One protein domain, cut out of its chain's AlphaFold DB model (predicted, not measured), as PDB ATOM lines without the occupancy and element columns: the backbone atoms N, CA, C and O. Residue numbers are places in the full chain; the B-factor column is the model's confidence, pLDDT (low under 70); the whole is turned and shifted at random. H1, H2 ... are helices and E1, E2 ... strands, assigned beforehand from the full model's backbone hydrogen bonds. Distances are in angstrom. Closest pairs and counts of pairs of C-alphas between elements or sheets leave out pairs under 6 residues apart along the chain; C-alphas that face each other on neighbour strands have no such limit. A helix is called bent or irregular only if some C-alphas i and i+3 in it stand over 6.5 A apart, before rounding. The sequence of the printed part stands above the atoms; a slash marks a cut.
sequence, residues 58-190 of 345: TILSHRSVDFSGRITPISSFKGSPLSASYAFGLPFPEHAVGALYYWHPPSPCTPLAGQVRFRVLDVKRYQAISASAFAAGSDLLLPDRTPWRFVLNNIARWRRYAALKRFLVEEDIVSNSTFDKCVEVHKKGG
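AT A GLANCE: This is residues 58 to 190 of the 345 residues of an uncharacterized protein of Punctularia strigosozonata (strain HHB-11173) (UniProt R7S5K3). What is the main picture? A small antiparallel sheet, E3 E4 E5, forms the middle, with the helices H2, H3 and H4 following one another from its E5 end, H4 farthest out, and the short helix H1 grazing the sheet elsewhere. The separate hairpin E1 E2 packs on H3, and long loops fill much of the rest. What is it made of? The printed part has 133 residues, under half of them in named elements, in the order E1 E2 E3 E4 H1 E5 H2 H3 H4, of mixed class, helices and strands. How large is it? It is compact, with a radius of gyration of the C-alphas of 14.7 A and spans of 43 by 32 by 31 A.

IN THESE COORDINATES: Where are the strands? E1 is residues 74 to 77, beginning at C-alpha 74 (34.803, -43.287, 5.807), and E2 is 80 to 83. E3 is 97 to 103, 18.4 A long, E4 is 115 to 120, 15.9 A, and E5 is 149 to 151. Where are the helices? H1 is residues 131 to 136 and H2 is 152 to 157. H3 is 159 to 170, 17.0 A, and irregular, with C-alphas 160 and 163 7.7 A apart. H4 is 176 to 188, 18.8 A, ending at C-alpha 188 (43.790, -58.063, 32.725).

HOW THE PARTS SIT: How is the larger sheet paired? E3 and E4 are an antiparallel hairpin, with N 101 and O 117 3.0 A apart, within hydrogen-bond range. E4 and E5 are antiparallel, with N 116 and O 150 at 2.8 A. Residues 58 to 59 and 65 to 66 pair antiparallel with E3. What lies round it? H1 and H2 only graze this sheet; the closest C-alphas of H1 and E4 are those of Phe 134 and Arg 119, 7.5 A apart. H4 is not on it. How do the helices meet? H2 and H4 touch, about perpendicular at 76 degrees, closest at the C-alphas of Asn 153 and Cys 182, 5.0 A. H2 and H3 touch only at the corner, closest at the C-alphas of Ile 155 and Tyr 161, 5.3 A. Every O i to N i+4 pair is within hydrogen-bond range in H1, H2 and H4, and 6 of 8 in H3. Where is the other sheet? E1 and E2 are an antiparallel hairpin, with N 77 and O 80 2.8 A apart, within hydrogen-bond range; the closest C-alphas of E2 and H3 are those of Ser 80 and Ala 163, 6.2 A.

THE WHOLE: How far does it reach? The C-alphas of Lys 124 and Lys 188 are the farthest apart, 44.7 A. Is it whole, and how sure? The printed part has no cut, and its long links are E2 to E3, E3 to E4 and H1 to E5. The mean pLDDT of the printed part is 88.4, and residue 190 is under 70.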
ATOM      1  N   THR A  58      52.064 -57.118   4.887       78.31
ATOM      2  CA  THR A  58      50.995 -57.623   4.005       78.31
ATOM      3  C   THR A  58      50.092 -56.485   3.551       78.31
ATOM      4  O   THR A  58      49.476 -55.808   4.377       78.31
ATOM      5  N   ILE A  59      50.003 -56.255   2.240       81.06
ATOM      6  CA  ILE A  59      49.137 -55.217   1.668       81.06
ATOM      7  C   ILE A  59      47.674 -55.657   1.800       81.06
ATOM      8  O   ILE A  59      47.305 -56.742   1.363       81.06
ATOM      9  N   LEU A  60      46.826 -54.803   2.379       80.56
ATOM     10  CA  LEU A  60      45.412 -55.111   2.644       80.56
ATOM     11  C   LEU A  60      44.465 -54.551   1.571       80.56
ATOM     12  O   LEU A  60      43.280 -54.881   1.540       80.56
ATOM     13  N   SER A  61      44.963 -53.668   0.704       76.81
ATOM     14  CA  SER A  61      44.184 -52.976  -0.323       76.81
ATOM     15  C   SER A  61      44.781 -53.197  -1.712       76.81
ATOM     16  O   SER A  61      45.945 -52.885  -1.931       76.81
ATOM     17  N   HIS A  62      43.977 -53.662  -2.672       77.00
ATOM     18  CA  HIS A  62      44.416 -53.810  -4.072       77.00
ATOM     19  C   HIS A  62      44.438 -52.479  -4.840       77.00
ATOM     20  O   HIS A  62      45.117 -52.358  -5.858       77.00
ATOM     21  N   ARG A  63      43.686 -51.480  -4.362       83.25
ATOM     22  CA  ARG A  63      43.614 -50.128  -4.927       83.25
ATOM     23  C   ARG A  63      43.950 -49.092  -3.866       83.25
ATOM     24  O   ARG A  63      43.722 -49.343  -2.681       83.25
ATOM     25  N   SER A  64      44.452 -47.939  -4.296       85.88
ATOM     26  CA  SER A  64      44.734 -46.835  -3.389       85.88
ATOM     27  C   SER A  64      43.456 -46.304  -2.735       85.88
ATOM     28  O   SER A  64      42.376 -46.248  -3.330       85.88
ATOM     29  N   VAL A  65      43.592 -45.936  -1.468       89.44
ATOM     30  CA  VAL A  65      42.594 -45.297  -0.622       89.44
ATOM     31  C   VAL A  65      42.991 -43.834  -0.470       89.44
ATOM     32  O   VAL A  65      44.160 -43.527  -0.252       89.44
ATOM     33  N   ASP A  66      42.014 -42.941  -0.585       91.31
ATOM     34  CA  ASP A  66      42.201 -41.497  -0.470       91.31
ATOM     35  C   ASP A  66      41.615 -40.992   0.857       91.31
ATOM     36  O   ASP A  66      40.401 -41.058   1.090       91.31
ATOM     37  N   PHE A  67      42.492 -40.515   1.739       91.94
ATOM     38  CA  PHE A  67      42.117 -39.861   2.989       91.94
ATOM     39  C   PHE A  67      42.289 -38.339   2.950       91.94
ATOM     40  O   PHE A  67      41.858 -37.686   3.899       91.94
ATOM     41  N   SER A  68      42.850 -37.773   1.881       92.31
ATOM     42  CA  SER A  68      43.301 -36.383   1.810       92.31
ATOM     43  C   SER A  68      42.252 -35.357   2.237       92.31
ATOM     44  O   SER A  68      41.094 -35.421   1.816       92.31
ATOM     45  N   GLY A  69      42.658 -34.417   3.100       90.31
ATOM     46  CA  GLY A  69      41.851 -33.270   3.538       90.31
ATOM     47  C   GLY A  69      40.660 -33.609   4.446       90.31
ATOM     48  O   GLY A  69      39.935 -32.723   4.893       90.31
ATOM     49  N   ARG A  70      40.415 -34.891   4.752       88.38
ATOM     50  CA  ARG A  70      39.242 -35.326   5.530       88.38
ATOM     51  C   ARG A  70      39.584 -35.445   7.010       88.38
ATOM     52  O   ARG A  70      40.654 -35.913   7.360       88.38
ATOM     53  N   ILE A  71      38.657 -35.105   7.903       82.88
ATOM     54  CA  ILE A  71      38.854 -35.273   9.361       82.88
ATOM     55  C   ILE A  71      38.529 -36.710   9.796       82.88
ATOM     56  O   ILE A  71      39.250 -37.332  10.581       82.88
ATOM     57  N   THR A  72      37.436 -37.258   9.266       80.94
ATOM     58  CA  THR A  72      36.970 -38.621   9.552       80.94
ATOM     59  C   THR A  72      36.563 -39.344   8.268       80.94
ATOM     60  O   THR A  72      35.381 -39.623   8.059       80.94
ATOM     61  N   PRO A  73      37.511 -39.631   7.354       81.25
ATOM     62  CA  PRO A  73      37.190 -40.370   6.147       81.25
ATOM     63  C   PRO A  73      36.557 -41.717   6.501       81.25
ATOM     64  O   PRO A  73      37.098 -42.511   7.276       81.25
ATOM     65  N   ILE A  74      35.400 -41.963   5.894       76.50
ATOM     66  CA  ILE A  74      34.803 -43.287   5.807       76.50
ATOM     67  C   ILE A  74      35.236 -43.832   4.455       76.50
ATOM     68  O   ILE A  74      34.814 -43.332   3.414       76.50
ATOM     69  N   SER A  75      36.120 -44.821   4.474       72.19
ATOM     70  CA  SER A  75      36.468 -45.574   3.271       72.19
ATOM     71  C   SER A  75      35.731 -46.904   3.284       72.19
ATOM     72  O   SER A  75      35.571 -47.519   4.341       72.19
ATOM     73  N   SER A  76      35.272 -47.360   2.119       70.19
ATOM     74  CA  SER A  76      34.759 -48.717   1.972       70.19
ATOM     75  C   SER A  76      35.940 -49.685   1.946       70.19
ATOM     76  O   SER A  76      36.599 -49.864   0.921       70.19
ATOM     77  N   PHE A  77      36.208 -50.336   3.068       70.31
ATOM     78  CA  PHE A  77      37.168 -51.423   3.133       70.31
ATOM     79  C   PHE A  77      36.428 -52.744   2.903       70.31
ATOM     80  O   PHE A  77      35.650 -53.177   3.754       70.31
ATOM     81  N   LYS A  78      36.608 -53.341   1.713       71.06
ATOM     82  CA  LYS A  78      35.950 -54.599   1.292       71.06
ATOM     83  C   LYS A  78      34.429 -54.584   1.555       71.06
ATOM     84  O   LYS A  78      33.862 -55.498   2.144       71.06
ATOM     85  N   GLY A  79      33.773 -53.487   1.164       71.00
ATOM     86  CA  GLY A  79      32.321 -53.303   1.299       71.00
ATOM     87  C   GLY A  79      31.832 -52.897   2.694       71.00
ATOM     88  O   GLY A  79      30.639 -52.676   2.871       71.00
ATOM     89  N   SER A  80      32.721 -52.759   3.681       75.31
ATOM     90  CA  SER A  80      32.373 -52.283   5.023       75.31
ATOM     91  C   SER A  80      32.958 -50.895   5.298       75.31
ATOM     92  O   SER A  80      34.090 -50.622   4.894       75.31
ATOM     93  N   PRO A  81      32.238 -50.007   6.000       80.25
ATOM     94  CA  PRO A  81      32.764 -48.696   6.349       80.25
ATOM     95  C   PRO A  81      33.906 -48.830   7.364       80.25
ATOM     96  O   PRO A  81      33.726 -49.368   8.456       80.25
ATOM     97  N   LEU A  82      35.076 -48.297   7.021       83.75
ATOM     98  CA  LEU A  82      36.200 -48.117   7.931       83.75
ATOM     99  C   LEU A  82      36.345 -46.628   8.236       83.75
ATOM    100  O   LEU A  82      36.728 -45.841   7.372       83.75
ATOM    101  N   SER A  83      36.040 -46.249   9.478       85.06
ATOM    102  CA  SER A  83      36.274 -44.891   9.968       85.06
ATOM    103  C   SER A  83      37.724 -44.749  10.426       85.06
ATOM    104  O   SER A  83      38.166 -45.378  11.397       85.06
ATOM    105  N   ALA A  84      38.460 -43.904   9.717       86.12
ATOM    106  CA  ALA A  84      39.795 -43.472  10.085       86.12
ATOM    107  C   ALA A  84      39.734 -42.030  10.601       86.12
ATOM    108  O   ALA A  84      38.860 -41.258  10.230       86.12
ATOM    109  N   SER A  85      40.647 -41.667  11.494       87.69
ATOM    110  CA  SER A  85      40.878 -40.266  11.843       87.69
ATOM    111  C   SER A  85      42.373 -40.085  12.040       87.69
ATOM    112  O   SER A  85      43.031 -41.015  12.522       87.69
ATOM    113  N   TYR A  86      42.900 -38.945  11.609       86.44
ATOM    114  CA  TYR A  86      44.333 -38.684  11.584       86.44
ATOM    115  C   TYR A  86      44.841 -38.433  13.006       86.44
ATOM    116  O   TYR A  86      45.232 -39.371  13.700       86.44
ATOM    117  N   ALA A  87      44.685 -37.206  13.489       81.88
ATOM    118  CA  ALA A  87      44.866 -36.820  14.880       81.88
ATOM    119  C   ALA A  87      43.565 -36.200  15.415       81.88
ATOM    120  O   ALA A  87      42.561 -36.118  14.703       81.88
ATOM    121  N   PHE A  88      43.527 -35.844  16.698       80.12
ATOM    122  CA  PHE A  88      42.322 -35.272  17.293       80.12
ATOM    123  C   PHE A  88      41.989 -33.927  16.629       80.12
ATOM    124  O   PHE A  88      42.750 -32.978  16.755       80.12
ATOM    125  N   GLY A  89      40.869 -33.865  15.904       81.88
ATOM    126  CA  GLY A  89      40.387 -32.646  15.244       81.88
ATOM    127  C   GLY A  89      41.136 -32.229  13.973       81.88
ATOM    128  O   GLY A  89      40.667 -31.330  13.287       81.88
ATOM    129  N   LEU A  90      42.243 -32.892  13.620       86.31
ATOM    130  CA  LEU A  90      43.042 -32.528  12.450       86.31
ATOM    131  C   LEU A  90      42.625 -33.324  11.202       86.31
ATOM    132  O   LEU A  90      42.422 -34.543  11.302       86.31
ATOM    133  N   PRO A  91      42.529 -32.671  10.027       92.00
ATOM    134  CA  PRO A  91      42.357 -33.370   8.762       92.00
ATOM    135  C   PRO A  91      43.608 -34.183   8.413       92.00
ATOM    136  O   PRO A  91      44.720 -33.864   8.833       92.00
ATOM    137  N   PHE A  92      43.428 -35.242   7.629       93.56
ATOM    138  CA  PHE A  92      44.541 -35.930   6.980       93.56
ATOM    139  C   PHE A  92      45.282 -34.970   6.027       93.56
ATOM    140  O   PHE A  92      44.631 -34.133   5.396       93.56
ATOM    141  N   PRO A  93      46.611 -35.113   5.864       94.19
ATOM    142  CA  PRO A  93      47.379 -34.325   4.900       94.19
ATOM    143  C   PRO A  93      46.810 -34.405   3.476       94.19
ATOM    144  O   PRO A  93      46.301 -35.449   3.072       94.19
ATOM    145  N   GLU A  94      46.947 -33.340   2.684       93.31
ATOM    146  CA  GLU A  94      46.398 -33.246   1.313       93.31
ATOM    147  C   GLU A  94      46.909 -34.323   0.340       93.31
ATOM    148  O   GLU A  94      46.282 -34.625  -0.675       93.31
ATOM    149  N   HIS A  95      48.026 -34.963   0.664       91.19
ATOM    150  CA  HIS A  95      48.643 -36.027  -0.125       91.19
ATOM    151  C   HIS A  95      48.453 -37.421   0.501       91.19
ATOM    152  O   HIS A  95      49.167 -38.350   0.144       91.19
ATOM    153  N   ALA A  96      47.506 -37.603   1.429       94.38
ATOM    154  CA  ALA A  96      47.219 -38.882   2.085       94.38
ATOM    155  C   ALA A  96      46.459 -39.879   1.178       94.38
ATOM    156  O   ALA A  96      45.409 -40.415   1.546       94.38
ATOM    157  N   VAL A  97      47.020 -40.156   0.000       93.88
ATOM    158  CA  VAL A  97      46.582 -41.197  -0.937       93.88
ATOM    159  C   VAL A  97      47.543 -42.373  -0.827       93.88
ATOM    160  O   VAL A  97      48.758 -42.196  -0.857       93.88
ATOM    161  N   GLY A  98      47.027 -43.588  -0.655       94.19
ATOM    162  CA  GLY A  98      47.913 -44.698  -0.334       94.19
ATOM    163  C   GLY A  98      47.242 -46.032  -0.061       94.19
ATOM    164  O   GLY A  98      46.149 -46.299  -0.544       94.19
ATOM    165  N   ALA A  99      47.914 -46.896   0.691       93.12
ATOM    166  CA  ALA A  99      47.493 -48.269   0.938       93.12
ATOM    167  C   ALA A  99      47.468 -48.598   2.430       93.12
ATOM    168  O   ALA A  99      48.363 -48.203   3.179       93.12
ATOM    169  N   LEU A 100      46.479 -49.391   2.849       93.62
ATOM    170  CA  LEU A 100      46.521 -50.026   4.164       93.62
ATOM    171  C   LEU A 100      47.374 -51.288   4.083       93.62
ATOM    172  O   LEU A 100      47.239 -52.079   3.147       93.62
ATOM    173  N   TYR A 101      48.221 -51.495   5.082       94.44
ATOM    174  CA  TYR A 101      49.038 -52.694   5.184       94.44
ATOM    175  C   TYR A 101      49.147 -53.158   6.637       94.44
ATOM    176  O   TYR A 101      49.123 -52.347   7.565       94.44
ATOM    177  N   TYR A 102      49.234 -54.468   6.840       95.38
ATOM    178  CA  TYR A 102      49.548 -55.046   8.137       95.38
ATOM    179  C   TYR A 102      51.058 -55.022   8.353       95.38
ATOM    180  O   TYR A 102      51.822 -55.377   7.456       95.38
ATOM    181  N   TRP A 103      51.467 -54.596   9.540       94.62
ATOM    182  CA  TRP A 103      52.841 -54.548   9.997       94.62
ATOM    183  C   TRP A 103      52.959 -55.208  11.363       94.62
ATOM    184  O   TRP A 103      52.193 -54.899  12.277       94.62
ATOM    185  N   HIS A 104      53.966 -56.054  11.518       90.31
ATOM    186  CA  HIS A 104      54.344 -56.636  12.797       90.31
ATOM    187  C   HIS A 104      55.802 -56.258  13.106       90.31
ATOM    188  O   HIS A 104      56.652 -56.410  12.220       90.31
ATOM    189  N   PRO A 105      56.115 -55.728  14.305       86.94
ATOM    190  CA  PRO A 105      57.509 -55.563  14.703       86.94
ATOM    191  C   PRO A 105      58.246 -56.914  14.676       86.94
ATOM    192  O   PRO A 105      57.630 -57.948  14.923       86.94
ATOM    193  N   PRO A 106      59.547 -56.940  14.346       84.12
ATOM    194  CA  PRO A 106      60.322 -58.176  14.392       84.12
ATOM    195  C   PRO A 106      60.451 -58.713  15.829       84.12
ATOM    196  O   PRO A 106      60.242 -57.985  16.805       84.12
ATOM    197  N   SER A 107      60.833 -59.989  15.940       81.00
ATOM    198  CA  SER A 107      61.245 -60.621  17.203       81.00
ATOM    199  C   SER A 107      62.241 -59.726  17.962       81.00
ATOM    200  O   SER A 107      63.093 -59.117  17.305       81.00
ATOM    201  N   PRO A 108      62.152 -59.607  19.303       83.06
ATOM    202  CA  PRO A 108      61.374 -60.429  20.247       83.06
ATOM    203  C   PRO A 108      59.935 -59.952  20.501       83.06
ATOM    204  O   PRO A 108      59.300 -60.373  21.465       83.06
ATOM    205  N   CYS A 109      59.395 -59.058  19.673       86.81
ATOM    206  CA  CYS A 109      58.058 -58.524  19.911       86.81
ATOM    207  C   CYS A 109      56.975 -59.601  19.736       86.81
ATOM    208  O   CYS A 109      56.982 -60.357  18.762       86.81
ATOM    209  N   THR A 110      56.004 -59.621  20.651       90.44
ATOM    210  CA  THR A 110      54.842 -60.514  20.570       90.44
ATOM    211  C   THR A 110      53.987 -60.238  19.322       90.44
ATOM    212  O   THR A 110      53.770 -59.068  18.986       90.44
ATOM    213  N   PRO A 111      53.369 -61.263  18.695       92.12
ATOM    214  CA  PRO A 111      52.362 -61.084  17.643       92.12
ATOM    215  C   PRO A 111      51.222 -60.122  18.010       92.12
ATOM    216  O   PRO A 111      50.619 -59.500  17.131       92.12
ATOM    217  N   LEU A 112      50.937 -59.948  19.308       93.12
ATOM    218  CA  LEU A 112      49.935 -58.998  19.805       93.12
ATOM    219  C   LEU A 112      50.295 -57.533  19.492       93.12
ATOM    220  O   LEU A 112      49.420 -56.661  19.485       93.12
ATOM    221  N   ALA A 113      51.569 -57.255  19.199       92.31
ATOM    222  CA  ALA A 113      52.090 -55.945  18.825       92.31
ATOM    223  C   ALA A 113      51.768 -55.534  17.381       92.31
ATOM    224  O   ALA A 113      52.138 -54.430  16.967       92.31
ATOM    225  N   GLY A 114      51.090 -56.400  16.619       94.06
ATOM    226  CA  GLY A 114      50.664 -56.150  15.247       94.06
ATOM    227  C   GLY A 114      49.890 -54.841  15.070       94.06
ATOM    228  O   GLY A 114      49.226 -54.326  15.977       94.06
ATOM    229  N   GLN A 115      49.990 -54.255  13.879       94.38
ATOM    230  CA  GLN A 115      49.412 -52.952  13.564       94.38
ATOM    231  C   GLN A 115      48.944 -52.924  12.113       94.38
ATOM    232  O   GLN A 115      49.630 -53.408  11.225       94.38
ATOM    233  N   VAL A 116      47.812 -52.280  11.848       94.69
ATOM    234  CA  VAL A 116      47.447 -51.868  10.489       94.69
ATOM    235  C   VAL A 116      47.879 -50.422  10.305       94.69
ATOM    236  O   VAL A 116      47.431 -49.546  11.042       94.69
ATOM    237  N   ARG A 117      48.755 -50.174   9.341       94.94
ATOM    238  CA  ARG A 117      49.318 -48.858   9.028       94.94
ATOM    239  C   ARG A 117      48.823 -48.368   7.678       94.94
ATOM    240  O   ARG A 117      48.266 -49.134   6.892       94.94
ATOM    241  N   PHE A 118      49.026 -47.082   7.422       94.81
ATOM    242  CA  PHE A 118      48.756 -46.475   6.126       94.81
ATOM    243  C   PHE A 118      50.063 -46.009   5.503       94.81
ATOM    244  O   PHE A 118      50.812 -45.260   6.127       94.81
ATOM    245  N   ARG A 119      50.328 -46.457   4.281       95.12
ATOM    246  CA  ARG A 119      51.494 -46.065   3.501       95.12
ATOM    247  C   ARG A 119      51.052 -45.113   2.405       95.12
ATOM    248  O   ARG A 119      50.246 -45.508   1.568       95.12
ATOM    249  N   VAL A 120      51.549 -43.885   2.436       95.69
ATOM    250  CA  VAL A 120      51.342 -42.879   1.397       95.69
ATOM    251  C   VAL A 120      52.129 -43.281   0.158       95.69
ATOM    252  O   VAL A 120      53.293 -43.673   0.254       95.69
ATOM    253  N   LEU A 121      51.473 -43.212  -0.995       94.75
ATOM    254  CA  LEU A 121      52.011 -43.632  -2.279       94.75
ATOM    255  C   LEU A 121      51.913 -42.476  -3.275       94.75
ATOM    256  O   LEU A 121      50.886 -41.803  -3.336       94.75
ATOM    257  N   ASP A 122      52.939 -42.309  -4.107       91.50
ATOM    258  CA  ASP A 122      52.879 -41.409  -5.259       91.50
ATOM    259  C   ASP A 122      52.158 -42.102  -6.427       91.50
ATOM    260  O   ASP A 122      52.760 -42.672  -7.336       91.50
ATOM    261  N   VAL A 123      50.831 -42.181  -6.319       86.69
ATOM    262  CA  VAL A 123      49.950 -42.827  -7.300       86.69
ATOM    263  C   VAL A 123      48.675 -42.017  -7.482       86.69
ATOM    264  O   VAL A 123      48.254 -41.260  -6.603       86.69
ATOM    265  N   LYS A 124      47.988 -42.227  -8.609       84.69
ATOM    266  CA  LYS A 124      46.659 -41.640  -8.799       84.69
ATOM    267  C   LYS A 124      45.651 -42.278  -7.836       84.69
ATOM    268  O   LYS A 124      45.776 -43.430  -7.404       84.69
ATOM    269  N   ARG A 125      44.608 -41.515  -7.506       83.81
ATOM    270  CA  ARG A 125      43.511 -41.969  -6.642       83.81
ATOM    271  C   ARG A 125      42.821 -43.194  -7.246       83.81
ATOM    272  O   ARG A 125      42.553 -43.227  -8.444       83.81
ATOM    273  N   TYR A 126      42.527 -44.179  -6.399       81.19
ATOM    274  CA  TYR A 126      41.864 -45.443  -6.742       81.19
ATOM    275  C   TYR A 126      42.601 -46.318  -7.772       81.19
ATOM    276  O   TYR A 126      42.002 -47.225  -8.355       81.19
ATOM    277  N   GLN A 127      43.898 -46.081  -7.981       85.75
ATOM    278  CA  GLN A 127      44.741 -46.872  -8.875       85.75
ATOM    279  C   GLN A 127      45.170 -48.190  -8.217       85.75
ATOM    280  O   GLN A 127      45.312 -48.266  -6.996       85.75
ATOM    281  N   ALA A 128      45.380 -49.231  -9.027       86.19
ATOM    282  CA  ALA A 128      45.970 -50.483  -8.566       86.19
ATOM    283  C   ALA A 128      47.381 -50.251  -8.002       86.19
ATOM    284  O   ALA A 128      48.167 -49.490  -8.568       86.19
ATOM    285  N   ILE A 129      47.692 -50.902  -6.884       87.06
ATOM    286  CA  ILE A 129      48.961 -50.711  -6.176       87.06
ATOM    287  C   ILE A 129      49.979 -51.728  -6.692       87.06
ATOM    288  O   ILE A 129      49.788 -52.933  -6.534       87.06
ATOM    289  N   SER A 130      51.071 -51.251  -7.293       87.62
ATOM    290  CA  SER A 130      52.207 -52.104  -7.652       87.62
ATOM    291  C   SER A 130      53.136 -52.322  -6.455       87.62
ATOM    292  O   SER A 130      53.213 -51.492  -5.543       87.62
ATOM    293  N   ALA A 131      53.898 -53.418  -6.474       86.62
ATOM    294  CA  ALA A 131      54.912 -53.686  -5.455       86.62
ATOM    295  C   ALA A 131      55.995 -52.590  -5.412       86.62
ATOM    296  O   ALA A 131      56.437 -52.215  -4.330       86.62
ATOM    297  N   SER A 132      56.374 -52.033  -6.569       87.88
ATOM    298  CA  SER A 132      57.351 -50.942  -6.663       87.88
ATOM    299  C   SER A 132      56.832 -49.639  -6.055       87.88
ATOM    300  O   SER A 132      57.536 -49.024  -5.257       87.88
ATOM    301  N   ALA A 133      55.588 -49.255  -6.359       88.94
ATOM    302  CA  ALA A 133      54.961 -48.076  -5.765       88.94
ATOM    303  C   ALA A 133      54.842 -48.241  -4.249       88.94
ATOM    304  O   ALA A 133      55.185 -47.333  -3.494       88.94
ATOM    305  N   PHE A 134      54.427 -49.428  -3.790       90.81
ATOM    306  CA  PHE A 134      54.378 -49.723  -2.366       90.81
ATOM    307  C   PHE A 134      55.759 -49.638  -1.717       90.81
ATOM    308  O   PHE A 134      55.876 -49.044  -0.653       90.81
ATOM    309  N   ALA A 135      56.805 -50.197  -2.329       90.44
ATOM    310  CA  ALA A 135      58.165 -50.147  -1.798       90.44
ATOM    311  C   ALA A 135      58.688 -48.706  -1.665       90.44
ATOM    312  O   ALA A 135      59.224 -48.373  -0.606       90.44
ATOM    313  N   ALA A 136      58.458 -47.868  -2.682       91.50
ATOM    314  CA  ALA A 136      58.863 -46.461  -2.721       91.50
ATOM    315  C   ALA A 136      58.049 -45.547  -1.784       91.50
ATOM    316  O   ALA A 136      58.506 -44.462  -1.432       91.50
ATOM    317  N   GLY A 137      56.853 -45.973  -1.371       93.75
ATOM    318  CA  GLY A 137      56.001 -45.219  -0.457       93.75
ATOM    319  C   GLY A 137      56.545 -45.097   0.969       93.75
ATOM    320  O   GLY A 137      57.389 -45.877   1.424       93.75
ATOM    321  N   SER A 138      55.987 -44.151   1.722       95.44
ATOM    322  CA  SER A 138      56.353 -43.859   3.112       95.44
ATOM    323  C   SER A 138      55.159 -44.029   4.049       95.44
ATOM    324  O   SER A 138      54.005 -43.911   3.642       95.44
ATOM    325  N   ASP A 139      55.407 -44.361   5.317       95.75
ATOM    326  CA  ASP A 139      54.317 -44.413   6.295       95.75
ATOM    327  C   ASP A 139      53.722 -43.016   6.475       95.75
ATOM    328  O   ASP A 139      54.455 -42.041   6.634       95.75
ATOM    329  N   LEU A 140      52.392 -42.926   6.505       94.94
ATOM    330  CA  LEU A 140      51.725 -41.720   6.970       94.94
ATOM    331  C   LEU A 140      52.117 -41.506   8.427       94.94
ATOM    332  O   LEU A 140      51.852 -42.362   9.270       94.94
ATOM    333  N   LEU A 141      52.733 -40.371   8.723       92.44
ATOM    334  CA  LEU A 141      53.130 -40.016  10.077       92.44
ATOM    335  C   LEU A 141      52.055 -39.150  10.714       92.44
ATOM    336  O   LEU A 141      51.476 -38.313  10.039       92.44
ATOM    337  N   LEU A 142      51.795 -39.352  12.000       87.25
ATOM    338  CA  LEU A 142      51.046 -38.427  12.844       87.25
ATOM    339  C   LEU A 142      51.839 -37.121  13.044       87.25
ATOM    340  O   LEU A 142      53.044 -37.092  12.777       87.25
ATOM    341  N   PRO A 143      51.213 -36.055  13.587       83.62
ATOM    342  CA  PRO A 143      51.936 -34.845  13.968       83.62
ATOM    343  C   PRO A 143      53.090 -35.118  14.921       83.62
ATOM    344  O   PRO A 143      54.012 -34.324  14.930       83.62
ATOM    345  N   ASP A 144      53.043 -36.233  15.668       76.06
ATOM    346  CA  ASP A 144      54.106 -36.697  16.557       76.06
ATOM    347  C   ASP A 144      55.239 -37.487  15.850       76.06
ATOM    348  O   ASP A 144      56.075 -38.138  16.485       76.06
ATOM    349  N   ARG A 145      55.267 -37.454  14.509       81.06
ATOM    350  CA  ARG A 145      56.183 -38.198  13.626       81.06
ATOM    351  C   ARG A 145      56.196 -39.713  13.876       81.06
ATOM    352  O   ARG A 145      57.114 -40.406  13.419       81.06
ATOM    353  N   THR A 146      55.215 -40.257  14.597       84.62
ATOM    354  CA  THR A 146      55.028 -41.704  14.712       84.62
ATOM    355  C   THR A 146      54.141 -42.206  13.573       84.62
ATOM    356  O   THR A 146      53.283 -41.467  13.086       84.62
ATOM    357  N   PRO A 147      54.318 -43.453  13.105       91.50
ATOM    358  CA  PRO A 147      53.451 -44.007  12.074       91.50
ATOM    359  C   PRO A 147      51.985 -44.029  12.515       91.50
ATOM    360  O   PRO A 147      51.640 -44.585  13.563       91.50
ATOM    361  N   TRP A 148      51.108 -43.485  11.678       93.06
ATOM    362  CA  TRP A 148      49.668 -43.609  11.824       93.06
ATOM    363  C   TRP A 148      49.265 -45.084  11.748       93.06
ATOM    364  O   TRP A 148      49.665 -45.819  10.838       93.06
ATOM    365  N   ARG A 149      48.472 -45.537  12.726       93.25
ATOM    366  CA  ARG A 149      48.197 -46.963  12.922       93.25
ATOM    367  C   ARG A 149      46.876 -47.266  13.624       93.25
ATOM    368  O   ARG A 149      46.399 -46.508  14.471       93.25
ATOM    369  N   PHE A 150      46.356 -48.459  13.355       92.50
ATOM    370  CA  PHE A 150      45.438 -49.197  14.214       92.50
ATOM    371  C   PHE A 150      46.202 -50.344  14.880       92.50
ATOM    372  O   PHE A 150      46.608 -51.287  14.211       92.50
ATOM    373  N   VAL A 151      46.399 -50.280  16.194       92.50
ATOM    374  CA  VAL A 151      47.019 -51.385  16.945       92.50
ATOM    375  C   VAL A 151      46.074 -52.587  17.024       92.50
ATOM    376  O   VAL A 151      44.862 -52.407  17.187       92.50
ATOM    377  N   LEU A 152      46.613 -53.805  16.936       93.94
ATOM    378  CA  LEU A 152      45.833 -55.044  16.875       93.94
ATOM    379  C   LEU A 152      44.904 -55.205  18.083       93.94
ATOM    380  O   LEU A 152      43.724 -55.510  17.918       93.94
ATOM    381  N   ASN A 153      45.387 -54.850  19.274       91.25
ATOM    382  CA  ASN A 153      44.598 -54.808  20.509       91.25
ATOM    383  C   ASN A 153      43.317 -53.957  20.392       91.25
ATOM    384  O   ASN A 153      42.248 -54.330  20.877       91.25
ATOM    385  N   ASN A 154      43.374 -52.825  19.682       90.62
ATOM    386  CA  ASN A 154      42.183 -52.014  19.431       90.62
ATOM    387  C   ASN A 154      41.249 -52.667  18.412       90.62
ATOM    388  O   ASN A 154      40.030 -52.610  18.588       90.62
ATOM    389  N   ILE A 155      41.800 -53.270  17.357       93.69
ATOM    390  CA  ILE A 155      41.021 -53.982  16.336       93.69
ATOM    391  C   ILE A 155      40.250 -55.144  16.978       93.69
ATOM    392  O   ILE A 155      39.064 -55.314  16.702       93.69
ATOM    393  N   ALA A 156      40.891 -55.875  17.894       93.75
ATOM    394  CA  ALA A 156      40.298 -56.977  18.642       93.75
ATOM    395  C   ALA A 156      39.071 -56.547  19.464       93.75
ATOM    396  O   ALA A 156      38.065 -57.256  19.514       93.75
ATOM    397  N   ARG A 157      39.162 -55.376  20.107       89.44
ATOM    398  CA  ARG A 157      38.197 -54.910  21.109       89.44
ATOM    399  C   ARG A 157      36.999 -54.173  20.522       89.44
ATOM    400  O   ARG A 157      35.874 -54.330  20.998       89.44
ATOM    401  N   TRP A 158      37.227 -53.280  19.565       88.75
ATOM    402  CA  TRP A 158      36.208 -52.303  19.193       88.75
ATOM    403  C   TRP A 158      35.338 -52.785  18.036       88.75
ATOM    404  O   TRP A 158      35.825 -53.013  16.932       88.75
ATOM    405  N   ARG A 159      34.013 -52.798  18.244       89.56
ATOM    406  CA  ARG A 159      33.017 -53.193  17.225       89.56
ATOM    407  C   ARG A 159      33.155 -52.446  15.898       89.56
ATOM    408  O   ARG A 159      32.932 -53.036  14.848       89.56
ATOM    409  N   ARG A 160      33.568 -51.174  15.925       88.12
ATOM    410  CA  ARG A 160      33.796 -50.377  14.705       88.12
ATOM    411  C   ARG A 160      34.891 -50.941  13.789       88.12
ATOM    412  O   ARG A 160      34.958 -50.550  12.634       88.12
ATOM    413  N   TYR A 161      35.742 -51.833  14.296       91.00
ATOM    414  CA  TYR A 161      36.775 -52.525  13.527       91.00
ATOM    415  C   TYR A 161      36.405 -53.977  13.206       91.00
ATOM    416  O   TYR A 161      37.257 -54.710  12.716       91.00
ATOM    417  N   ALA A 162      35.157 -54.408  13.429       91.56
ATOM    418  CA  ALA A 162      34.740 -55.793  13.196       91.56
ATOM    419  C   ALA A 162      35.008 -56.266  11.759       91.56
ATOM    420  O   ALA A 162      35.473 -57.385  11.563       91.56
ATOM    421  N   ALA A 163      34.785 -55.405  10.762       90.62
ATOM    422  CA  ALA A 163      35.084 -55.727   9.369       90.62
ATOM    423  C   ALA A 163      36.588 -55.905   9.111       90.62
ATOM    424  O   ALA A 163      36.983 -56.835   8.415       90.62
ATOM    425  N   LEU A 164      37.424 -55.049   9.710       92.12
ATOM    426  CA  LEU A 164      38.879 -55.155   9.610       92.12
ATOM    427  C   LEU A 164      39.395 -56.410  10.326       92.12
ATOM    428  O   LEU A 164      40.213 -57.126   9.764       92.12
ATOM    429  N   LYS A 165      38.878 -56.717  11.526       94.56
ATOM    430  CA  LYS A 165      39.173 -57.964  12.247       94.56
ATOM    431  C   LYS A 165      38.840 -59.178  11.381       94.56
ATOM    432  O   LYS A 165      39.699 -60.026  11.186       94.56
ATOM    433  N   ARG A 166      37.612 -59.243  10.854       93.00
ATOM    434  CA  ARG A 166      37.157 -60.355  10.011       93.00
ATOM    435  C   ARG A 166      38.066 -60.536   8.797       93.00
ATOM    436  O   ARG A 166      38.501 -61.649   8.554       93.00
ATOM    437  N   PHE A 167      38.405 -59.448   8.109       91.25
ATOM    438  CA  PHE A 167      39.309 -59.496   6.962       91.25
ATOM    439  C   PHE A 167      40.695 -60.050   7.318       91.25
ATOM    440  O   PHE A 167      41.199 -60.917   6.620       91.25
ATOM    441  N   LEU A 168      41.302 -59.590   8.418       93.88
ATOM    442  CA  LEU A 168      42.620 -60.078   8.846       93.88
ATOM    443  C   LEU A 168      42.620 -61.583   9.166       93.88
ATOM    444  O   LEU A 168      43.641 -62.232   8.971       93.88
ATOM    445  N   VAL A 169      41.491 -62.120   9.640       94.50
ATOM    446  CA  VAL A 169      41.308 -63.559   9.887       94.50
ATOM    447  C   VAL A 169      41.051 -64.328   8.590       94.50
ATOM    448  O   VAL A 169      41.655 -65.369   8.375       94.50
ATOM    449  N   GLU A 170      40.154 -63.836   7.730       92.19
ATOM    450  CA  GLU A 170      39.787 -64.493   6.465       92.19
ATOM    451  C   GLU A 170      40.972 -64.619   5.498       92.19
ATOM    452  O   GLU A 170      41.042 -65.584   4.743       92.19
ATOM    453  N   GLU A 171      41.898 -63.662   5.537       89.06
ATOM    454  CA  GLU A 171      43.120 -63.659   4.727       89.06
ATOM    455  C   GLU A 171      44.320 -64.309   5.448       89.06
ATOM    456  O   GLU A 171      45.451 -64.160   4.995       89.06
ATOM    457  N   ASP A 172      44.093 -64.986   6.583       91.81
ATOM    458  CA  ASP A 172      45.111 -65.682   7.393       91.81
ATOM    459  C   ASP A 172      46.317 -64.806   7.799       91.81
ATOM    460  O   ASP A 172      47.441 -65.262   7.987       91.81
ATOM    461  N   ILE A 173      46.088 -63.498   7.946       93.50
ATOM    462  CA  ILE A 173      47.116 -62.536   8.371       93.50
ATOM    463  C   ILE A 173      47.260 -62.567   9.893       93.50
ATOM    464  O   ILE A 173      48.354 -62.405  10.436       93.50
ATOM    465  N   VAL A 174      46.136 -62.732  10.594       95.19
ATOM    466  CA  VAL A 174      46.078 -62.821  12.052       95.19
ATOM    467  C   VAL A 174      45.083 -63.904  12.451       95.19
ATOM    468  O   VAL A 174      43.910 -63.839  12.091       95.19
ATOM    469  N   SER A 175      45.526 -64.858  13.268       95.81
ATOM    470  CA  SER A 175      44.663 -65.934  13.765       95.81
ATOM    471  C   SER A 175      43.568 -65.428  14.721       95.81
ATOM    472  O   SER A 175      43.746 -64.435  15.438       95.81
ATOM    473  N   ASN A 176      42.450 -66.160  14.816       96.69
ATOM    474  CA  ASN A 176      41.431 -65.893  15.843       96.69
ATOM    475  C   ASN A 176      42.018 -65.961  17.261       96.69
ATOM    476  O   ASN A 176      41.751 -65.070  18.064       96.69
ATOM    477  N   SER A 177      42.895 -66.934  17.534       96.38
ATOM    478  CA  SER A 177      43.567 -67.067  18.832       96.38
ATOM    479  C   SER A 177      44.397 -65.840  19.206       96.38
ATOM    480  O   SER A 177      44.417 -65.447  20.369       96.38
ATOM    481  N   THR A 178      45.044 -65.181  18.239       95.69
ATOM    482  CA  THR A 178      45.779 -63.931  18.487       95.69
ATOM    483  C   THR A 178      44.823 -62.814  18.908       95.69
ATOM    484  O   THR A 178      45.102 -62.078  19.853       95.69
ATOM    485  N   PHE A 179      43.664 -62.697  18.254       96.25
ATOM    486  CA  PHE A 179      42.652 -61.715  18.646       96.25
ATOM    487  C   PHE A 179      42.037 -62.005  20.016       96.25
ATOM    488  O   PHE A 179      41.752 -61.059  20.754       96.25
ATOM    489  N   ASP A 180      41.827 -63.274  20.357       95.50
ATOM    490  CA  ASP A 180      41.309 -63.665  21.666       95.50
ATOM    491  C   ASP A 180      42.312 -63.306  22.769       95.50
ATOM    492  O   ASP A 180      41.935 -62.634  23.731       95.50
ATOM    493  N   LYS A 181      43.606 -63.584  22.557       94.69
ATOM    494  CA  LYS A 181      44.690 -63.138  23.446       94.69
ATOM    495  C   LYS A 181      44.734 -61.618  23.611       94.69
ATOM    496  O   LYS A 181      44.787 -61.138  24.738       94.69
ATOM    497  N   CYS A 182      44.619 -60.838  22.529       93.56
ATOM    498  CA  CYS A 182      44.517 -59.374  22.625       93.56
ATOM    499  C   CYS A 182      43.372 -58.931  23.557       93.56
ATOM    500  O   CYS A 182      43.510 -57.980  24.327       93.56
ATOM    501  N   VAL A 183      42.219 -59.603  23.489       92.19
ATOM    502  CA  VAL A 183      41.069 -59.298  24.352       92.19
ATOM    503  C   VAL A 183      41.339 -59.697  25.804       92.19
ATOM    504  O   VAL A 183      40.938 -58.966  26.710       92.19
ATOM    505  N   GLU A 184      41.985 -60.836  26.044       91.81
ATOM    506  CA  GLU A 184      42.347 -61.311  27.384       91.81
ATOM    507  C   GLU A 184      43.348 -60.389  28.072       91.81
ATOM    508  O   GLU A 184      43.080 -59.908  29.174       91.81
ATOM    509  N   VAL A 185      44.450 -60.081  27.392       89.50
ATOM    510  CA  VAL A 185      45.492 -59.166  27.857       89.50
ATOM    511  C   VAL A 185      44.895 -57.800  28.221       89.50
ATOM    512  O   VAL A 185      45.122 -57.270  29.308       89.50
ATOM    513  N   HIS A 186      44.015 -57.266  27.369       84.62
ATOM    514  CA  HIS A 186      43.326 -56.003  27.642       84.62
ATOM    515  C   HIS A 186      42.420 -56.065  28.883       84.62
ATOM    516  O   HIS A 186      42.297 -55.080  29.613       84.62
ATOM    517  N   LYS A 187      41.736 -57.194  29.118       85.38
ATOM    518  CA  LYS A 187      40.873 -57.376  30.299       85.38
ATOM    519  C   LYS A 187      41.686 -57.405  31.592       85.38
ATOM    520  O   LYS A 187      41.214 -56.854  32.582       85.38
ATOM    521  N   LYS A 188      42.872 -58.024  31.576       82.94
ATOM    522  CA  LYS A 188      43.790 -58.063  32.725       82.94
ATOM    523  C   LYS A 188      44.352 -56.676  33.044       82.94
ATOM    524  O   LYS A 188      44.287 -56.250  34.191       82.94
ATOM    525  N   GLY A 189      44.783 -55.936  32.019       71.12
ATOM    526  CA  GLY A 189      45.472 -54.645  32.147       71.12
ATOM    527  C   GLY A 189      44.640 -53.450  32.643       71.12
ATOM    528  O   GLY A 189      45.102 -52.317  32.556       71.12
ATOM    529  N   GLY A 190      43.410 -53.650  33.134       64.31
ATOM    530  CA  GLY A 190      42.694 -52.623  33.900       64.31
ATOM    531  C   GLY A 190      42.516 -51.269  33.188       64.31
ATOM    532  O   GLY A 190      43.045 -50.249  33.610       64.31
TER     533      GLY A 190